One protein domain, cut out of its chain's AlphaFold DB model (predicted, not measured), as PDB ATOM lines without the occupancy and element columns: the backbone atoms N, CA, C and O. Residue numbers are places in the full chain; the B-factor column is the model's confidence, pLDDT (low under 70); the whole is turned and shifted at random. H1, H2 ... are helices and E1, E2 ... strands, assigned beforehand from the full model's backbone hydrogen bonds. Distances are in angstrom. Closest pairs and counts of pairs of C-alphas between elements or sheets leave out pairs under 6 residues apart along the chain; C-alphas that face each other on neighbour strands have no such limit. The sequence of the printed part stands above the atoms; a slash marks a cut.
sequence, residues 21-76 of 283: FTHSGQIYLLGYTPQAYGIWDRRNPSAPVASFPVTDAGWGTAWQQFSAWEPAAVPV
ATOM      1  N   PHE A  21       9.906  33.283 109.482       85.50
ATOM      2  CA  PHE A  21       8.600  33.482 108.853       85.50
ATOM      3  C   PHE A  21       7.999  34.833 109.226       85.50
ATOM      4  O   PHE A  21       7.964  35.210 110.396       85.50
ATOM      5  N   THR A  22       7.495  35.534 108.217       80.12
ATOM      6  CA  THR A  22       6.831  36.834 108.357       80.12
ATOM      7  C   THR A  22       5.319  36.701 108.232       80.12
ATOM      8  O   THR A  22       4.589  37.420 108.905       80.12
ATOM      9  N   HIS A  23       4.840  35.770 107.401       83.81
ATOM     10  CA  HIS A  23       3.415  35.570 107.154       83.81
ATOM     11  C   HIS A  23       3.061  34.091 107.105       83.81
ATOM     12  O   HIS A  23       3.851  33.240 106.691       83.81
ATOM     13  N   SER A  24       1.846  33.797 107.543       86.06
ATOM     14  CA  SER A  24       1.325  32.455 107.721       86.06
ATOM     15  C   SER A  24      -0.008  32.323 106.996       86.06
ATOM     16  O   SER A  24      -1.004  32.905 107.427       86.06
ATOM     17  N   GLY A  25      -0.031  31.522 105.937       79.62
ATOM     18  CA  GLY A  25      -1.242  31.069 105.262       79.62
ATOM     19  C   GLY A  25      -1.787  29.762 105.844       79.62
ATOM     20  O   GLY A  25      -1.309  29.252 106.867       79.62
ATOM     21  N   GLN A  26      -2.800  29.218 105.173       81.75
ATOM     22  CA  GLN A  26      -3.431  27.940 105.492       81.75
ATOM     23  C   GLN A  26      -2.507  26.758 105.172       81.75
ATOM     24  O   GLN A  26      -2.372  25.838 105.982       81.75
ATOM     25  N   ILE A  27      -1.850  26.790 104.011       84.75
ATOM     26  CA  ILE A  27      -0.966  25.734 103.505       84.75
ATOM     27  C   ILE A  27       0.482  26.212 103.437       84.75
ATOM     28  O   ILE A  27       1.381  25.429 103.729       84.75
ATOM     29  N   TYR A  28       0.721  27.483 103.121       87.56
ATOM     30  CA  TYR A  28       2.072  28.012 102.937       87.56
ATOM     31  C   TYR A  28       2.493  29.030 104.007       87.56
ATOM     32  O   TYR A  28       1.672  29.682 104.652       87.56
ATOM     33  N   LEU A  29       3.803  29.185 104.184       86.06
ATOM     34  CA  LEU A  29       4.457  30.185 105.027       86.06
ATOM     35  C   LEU A  29       5.370  31.049 104.158       86.06
ATOM     36  O   LEU A  29       6.139  30.509 103.366       86.06
ATOM     37  N   LEU A  30       5.343  32.367 104.340       85.69
ATOM     38  CA  LEU A  30       6.290  33.279 103.701       85.69
ATOM     39  C   LEU A  30       7.358  33.699 104.704       85.69
ATOM     40  O   LEU A  30       7.059  34.054 105.847       85.69
ATOM     41  N   GLY A  31       8.608  33.716 104.263       84.75
ATOM     42  CA  GLY A  31       9.725  34.068 105.121       84.75
ATOM     43  C   GLY A  31      11.007  34.364 104.363       84.75
ATOM     44  O   GLY A  31      11.023  34.538 103.143       84.75
ATOM     45  N   TYR A  32      12.102  34.385 105.105       85.44
ATOM     46  CA  TYR A  32      13.422  34.640 104.565       85.44
ATOM     47  C   TYR A  32      14.497  33.835 105.288       85.44
ATOM     48  O   TYR A  32      14.364  33.419 106.438       85.44
ATOM     49  N   THR A  33      15.592  33.635 104.575       86.19
ATOM     50  CA  THR A  33      16.876  33.162 105.084       86.19
ATOM     51  C   THR A  33      17.924  34.232 104.763       86.19
ATOM     52  O   THR A  33      17.651  35.118 103.950       86.19
ATOM     53  N   PRO A  34      19.150  34.154 105.305       82.12
ATOM     54  CA  PRO A  34      20.220  35.081 104.928       82.12
ATOM     55  C   PRO A  34      20.568  35.085 103.430       82.12
ATOM     56  O   PRO A  34      21.284  35.971 102.978       82.12
ATOM     57  N   GLN A  35      20.114  34.082 102.671       80.50
ATOM     58  CA  GLN A  35      20.507  33.859 101.277       80.50
ATOM     59  C   GLN A  35      19.342  33.980 100.284       80.50
ATOM     60  O   GLN A  35      19.590  34.108  99.088       80.50
ATOM     61  N   ALA A  36      18.087  33.938 100.747       80.69
ATOM     62  CA  ALA A  36      16.911  33.978  99.879       80.69
ATOM     63  C   ALA A  36      15.625  34.347 100.633       80.69
ATOM     64  O   ALA A  36      15.451  33.969 101.796       80.69
ATOM     65  N   TYR A  37      14.690  34.983  99.927       85.44
ATOM     66  CA  TYR A  37      13.272  34.997 100.297       85.44
ATOM     67  C   TYR A  37      12.621  33.688  99.857       85.44
ATOM     68  O   TYR A  37      13.015  33.121  98.839       85.44
ATOM     69  N   GLY A  38      11.635  33.184 100.598       86.94
ATOM     70  CA  GLY A  38      11.045  31.894 100.257       86.94
ATOM     71  C   GLY A  38       9.620  31.686 100.736       86.94
ATOM     72  O   GLY A  38       9.128  32.368 101.634       86.94
ATOM     73  N   ILE A  39       8.971  30.711 100.108       86.12
ATOM     74  CA  ILE A  39       7.662  30.192 100.489       86.12
ATOM     75  C   ILE A  39       7.860  28.735 100.893       86.12
ATOM     76  O   ILE A  39       8.392  27.954 100.109       86.12
ATOM     77  N   TRP A  40       7.441  28.360 102.095       91.50
ATOM     78  CA  TRP A  40       7.554  27.004 102.634       91.50
ATOM     79  C   TRP A  40       6.181  26.364 102.789       91.50
ATOM     80  O   TRP A  40       5.199  27.052 103.057       91.50
ATOM     81  N   ASP A  41       6.113  25.043 102.665       89.62
ATOM     82  CA  ASP A  41       4.926  24.288 103.058       89.62
ATOM     83  C   ASP A  41       4.829  24.276 104.592       89.62
ATOM     84  O   ASP A  41       5.777  23.917 105.292       89.62
ATOM     85  N   ARG A  42       3.677  24.672 105.130       85.88
ATOM     86  CA  ARG A  42       3.410  24.733 106.571       85.88
ATOM     87  C   ARG A  42       3.492  23.359 107.237       85.88
ATOM     88  O   ARG A  42       3.875  23.266 108.401       85.88
ATOM     89  N   ARG A  43       3.102  22.296 106.530       85.25
ATOM     90  CA  ARG A  43       3.116  20.912 107.027       85.25
ATOM     91  C   ARG A  43       4.510  20.300 106.950       85.25
ATOM     92  O   ARG A  43       4.797  19.389 107.723       85.25
ATOM     93  N   ASN A  44       5.365  20.792 106.051       82.50
ATOM     94  CA  ASN A  44       6.751  20.350 105.930       82.50
ATOM     95  C   ASN A  44       7.708  21.493 105.517       82.50
ATOM     96  O   ASN A  44       8.090  21.590 104.348       82.50
ATOM     97  N   PRO A  45       8.158  22.338 106.464       81.06
ATOM     98  CA  PRO A  45       8.967  23.519 106.159       81.06
ATOM     99  C   PRO A  45      10.469  23.222 105.983       81.06
ATOM    100  O   PRO A  45      11.297  24.119 106.134       81.06
ATOM    101  N   SER A  46      10.860  21.980 105.671       77.56
ATOM    102  CA  SER A  46      12.274  21.593 105.555       77.56
ATOM    103  C   SER A  46      12.988  22.241 104.363       77.56
ATOM    104  O   SER A  46      14.197  22.454 104.413       77.56
ATOM    105  N   ALA A  47      12.254  22.543 103.290       80.62
ATOM    106  CA  ALA A  47      12.769  23.202 102.095       80.62
ATOM    107  C   ALA A  47      11.721  24.172 101.525       80.62
ATOM    108  O   ALA A  47      10.522  23.899 101.637       80.62
ATOM    109  N   PRO A  48      12.146  25.299 100.928       84.62
ATOM    110  CA  PRO A  48      11.219  26.218 100.288       84.62
ATOM    111  C   PRO A  48      10.615  25.574  99.033       84.62
ATOM    112  O   PRO A  48      11.324  25.007  98.204       84.62
ATOM    113  N   VAL A  49       9.301  25.710  98.880       86.62
ATOM    114  CA  VAL A  49       8.541  25.376  97.666       86.62
ATOM    115  C   VAL A  49       8.857  26.375  96.548       86.62
ATOM    116  O   VAL A  49       8.848  26.020  95.371       86.62
ATOM    117  N   ALA A  50       9.178  27.617  96.912       82.69
ATOM    118  CA  ALA A  50       9.691  28.633  96.003       82.69
ATOM    119  C   ALA A  50      10.747  29.492  96.710       82.69
ATOM    120  O   ALA A  50      10.570  29.846  97.876       82.69
ATOM    121  N   SER A  51      11.827  29.837  96.006       86.62
ATOM    122  CA  SER A  51      12.916  30.679  96.513       86.62
ATOM    123  C   SER A  51      13.224  31.818  95.549       86.62
ATOM    124  O   SER A  51      13.292  31.601  94.339       86.62
ATOM    125  N   PHE A  52      13.490  32.998  96.091       83.12
ATOM    126  CA  PHE A  52      13.715  34.233  95.348       83.12
ATOM    127  C   PHE A  52      14.977  34.937  95.867       83.12
ATOM    128  O   PHE A  52      15.314  34.803  97.049       83.12
ATOM    129  N   PRO A  53      15.696  35.685  95.010       78.00
ATOM    130  CA  PRO A  53      16.915  36.384  95.414       78.00
ATOM    131  C   PRO A  53      16.627  37.448  96.481       78.00
ATOM    132  O   PRO A  53      15.543  38.029  96.498       78.00
ATOM    133  N   VAL A  54      17.608  37.742  97.345       78.06
ATOM    134  CA  VAL A  54      17.511  38.803  98.370       78.06
ATOM    135  C   VAL A  54      17.670  40.182  97.719       78.06
ATOM    136  O   VAL A  54      18.684  40.857  97.862       78.06
ATOM    137  N   THR A  55      16.673  40.572  96.936       70.19
ATOM    138  CA  THR A  55      16.545  41.886  96.301       70.19
ATOM    139  C   THR A  55      15.131  42.409  96.523       70.19
ATOM    140  O   THR A  55      14.214  41.622  96.761       70.19
ATOM    141  N   ASP A  56      14.923  43.719  96.402       59.56
ATOM    142  CA  ASP A  56      13.587  44.318  96.547       59.56
ATOM    143  C   ASP A  56      12.579  43.703  95.560       59.56
ATOM    144  O   ASP A  56      11.445  43.381  95.919       59.56
ATOM    145  N   ALA A  57      13.028  43.443  94.327       59.12
ATOM    146  CA  ALA A  57      12.243  42.737  93.319       59.12
ATOM    147  C   ALA A  57      11.941  41.283  93.726       59.12
ATOM    148  O   ALA A  57      10.812  40.827  93.566       59.12
ATOM    149  N   GLY A  58      12.922  40.569  94.290       62.03
ATOM    150  CA  GLY A  58      12.751  39.190  94.750       62.03
ATOM    151  C   GLY A  58      11.763  39.062  95.910       62.03
ATOM    152  O   GLY A  58      10.974  38.118  95.932       62.03
ATOM    153  N   TRP A  59      11.735  40.037  96.825       67.31
ATOM    154  CA  TRP A  59      10.707  40.113  97.866       67.31
ATOM    155  C   TRP A  59       9.316  40.330  97.268       67.31
ATOM    156  O   TRP A  59       8.377  39.611  97.612       67.31
ATOM    157  N   GLY A  60       9.190  41.268  96.325       65.69
ATOM    158  CA  GLY A  60       7.930  41.535  95.630       65.69
ATOM    159  C   GLY A  60       7.373  40.301  94.916       65.69
ATOM    160  O   GLY A  60       6.189  39.994  95.050       65.69
ATOM    161  N   THR A  61       8.222  39.542  94.215       68.06
ATOM    162  CA  THR A  61       7.815  38.295  93.546       68.06
ATOM    163  C   THR A  61       7.399  37.214  94.548       68.06
ATOM    164  O   THR A  61       6.370  36.566  94.351       68.06
ATOM    165  N   ALA A  62       8.140  37.056  95.651       63.09
ATOM    166  CA  ALA A  62       7.784  36.120  96.717       63.09
ATOM    167  C   ALA A  62       6.418  36.456  97.337       63.09
ATOM    168  O   ALA A  62       5.584  35.572  97.531       63.09
ATOM    169  N   TRP A  63       6.168  37.742  97.591       72.44
ATOM    170  CA  TRP A  63       4.910  38.237  98.144       72.44
ATOM    171  C   TRP A  63       3.722  38.013  97.207       72.44
ATOM    172  O   TRP A  63       2.679  37.525  97.643       72.44
ATOM    173  N   GLN A  64       3.873  38.334  95.918       72.31
ATOM    174  CA  GLN A  64       2.822  38.136  94.916       72.31
ATOM    175  C   GLN A  64       2.441  36.661  94.788       72.31
ATOM    176  O   GLN A  64       1.258  36.321  94.820       72.31
ATOM    177  N   GLN A  65       3.438  35.781  94.690       76.88
ATOM    178  CA  GLN A  65       3.203  34.348  94.554       76.88
ATOM    179  C   GLN A  65       2.570  33.750  95.817       76.88
ATOM    180  O   GLN A  65       1.629  32.966  95.717       76.88
ATOM    181  N   PHE A  66       3.023  34.162  97.003       80.00
ATOM    182  CA  PHE A  66       2.427  33.744  98.271       80.00
ATOM    183  C   PHE A  66       0.981  34.226  98.422       80.00
ATOM    184  O   PHE A  66       0.108  33.432  98.753       80.00
ATOM    185  N   SER A  67       0.708  35.497  98.125       75.06
ATOM    186  CA  SER A  67      -0.630  36.090  98.274       75.06
ATOM    187  C   SER A  67      -1.645  35.497  97.294       75.06
ATOM    188  O   SER A  67      -2.821  35.372  97.625       75.06
ATOM    189  N   ALA A  68      -1.196  35.085  96.103       72.69
ATOM    190  CA  ALA A  68      -2.034  34.368  95.146       72.69
ATOM    191  C   ALA A  68      -2.448  32.974  95.655       72.69
ATOM    192  O   ALA A  68      -3.539  32.502  95.341       72.69
ATOM    193  N   TRP A  69      -1.584  32.309  96.427       77.56
ATOM    194  CA  TRP A  69      -1.866  30.994  97.010       77.56
ATOM    195  C   TRP A  69      -2.604  31.081  98.350       77.56
ATOM    196  O   TRP A  69      -3.400  30.201  98.665       77.56
ATOM    197  N   GLU A  70      -2.359  32.137  99.125       83.88
ATOM    198  CA  GLU A  70      -2.838  32.317 100.497       83.88
ATOM    199  C   GLU A  70      -3.477  33.703 100.702       83.88
ATOM    200  O   GLU A  70      -2.971  34.519 101.476       83.88
ATOM    201  N   PRO A  71      -4.617  33.996 100.053       69.75
ATOM    202  CA  PRO A  71      -5.253  35.316 100.126       69.75
ATOM    203  C   PRO A  71      -5.743  35.690 101.537       69.75
ATOM    204  O   PRO A  71      -5.994  36.858 101.813       69.75
ATOM    205  N   ALA A  72      -5.873  34.708 102.437       64.00
ATOM    206  CA  ALA A  72      -6.269  34.888 103.837       64.00
ATOM    207  C   ALA A  72      -5.084  34.777 104.823       64.00
ATOM    208  O   ALA A  72      -5.282  34.429 105.990       64.00
ATOM    209  N   ALA A  73      -3.848  34.996 104.362       71.94
ATOM    210  CA  ALA A  73      -2.666  34.916 105.213       71.94
ATOM    211  C   ALA A  73      -2.655  35.985 106.317       71.94
ATOM    212  O   ALA A  73      -3.069  37.126 106.118       71.94
ATOM    213  N   VAL A  74      -2.119  35.617 107.482       72.81
ATOM    214  CA  VAL A  74      -1.970  36.504 108.643       72.81
ATOM    215  C   VAL A  74      -0.495  36.794 108.930       72.81
ATOM    216  O   VAL A  74       0.352  35.920 108.704       72.81
ATOM    217  N   PRO A  75      -0.151  37.988 109.444       68.94
ATOM    218  CA  PRO A  75       1.212  38.287 109.861       68.94
ATOM    219  C   PRO A  75       1.603  37.418 111.062       68.94
ATOM    220  O   PRO A  75       0.853  37.279 112.031       68.94
ATOM    221  N   VAL A  76       2.794  36.826 111.006       78.00
ATOM    222  CA  VAL A  76       3.387  36.110 112.137       78.00
ATOM    223  C   VAL A  76       4.061  37.151 113.019       78.00
ATOM    224  O   VAL A  76       5.047  37.765 112.617       78.00
TER     225      VAL A  76
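This is residues 21 to 76 of the 283 residues of an uncharacterized protein of Actinobacteria bacterium (UniProt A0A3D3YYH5). What is the main picture? A sheet of four antiparallel strands, E1 to E4, has the single helix H1 packed over one face, while no named helix covers the other face. H1 runs along the strands, and after it residues 74 to 75 come back to pair beside E1 at the sheet's edge. What is it built of? The printed part has 56 residues, with four named strands and then one named helix, in the order E1 E2 E3 E4 H1; the sheet's order is also E1 - E2 - E3 - E4, and the class is mixed, helices and strands. How large is its outline? It is compact and rounded, with a radius of gyration of the C-alphas of 10.0 A and spans of 26 by 22 by 17 A.

Where are the sheet's strands? E2 is residues 28 to 33, 15.8 A from first to last C-alpha, and E3 is residues 36 to 41, 15.7 A. E1 is residues 21 to 24, 7.4 A long, with C-alpha 21 at (8.600, 33.482, 108.853), and E4 is residues 48 to 52, 9.7 A long. Where is the helix? H1 is residues 56 to 69, 20.4 A long, from C-alpha 56 at (13.587, 44.318, 96.547) to C-alpha 69 at (-1.866, 30.994, 97.010).

How are the strands joined? They form a meander, each strand the antiparallel neighbour of the one before, and each successive pair is a hairpin. Inner strands E2 and E3 stand at 152 degrees between their directions, with N 29 and O 40 at 2.8 A and N 31 and O 38 at 3.0 A, within hydrogen-bond range. What of the edge strands? E1 and E2 stand at 173 degrees, with N 22 and O 30 within hydrogen-bond range at 2.8 A. E3 and E4 stand at 160 degrees, with N 39 and O 50 within that range at 2.9 A; E1 and E4 are apart. How does H1 stand to the sheet? It is on the sheet at a height over the sheet of 8.6 A, making two layers, a helix on one face of a sheet. It lies over E2 and E3 and runs along the strands, at 0 degrees to E3 on the local plane. The closest C-alphas of E3 and H1 are those of Tyr 37 and Trp 59, 6.2 A apart, and in H1 every O i to N i+4 pair is within hydrogen-bond range.

How far does it reach? The two C-alphas farthest apart are those of Arg 43 and Asp 56, at 27.7 A. The sheet is only just strongly twisted, its C-alphas lying up to 4.3 A off their best plane. Is the printed part unbroken? It has no cut and no long link. Where is confidence low? The mean pLDDT of the printed part is 78.6, and residues 56 to 62, 71 to 72 and 75 are under 70.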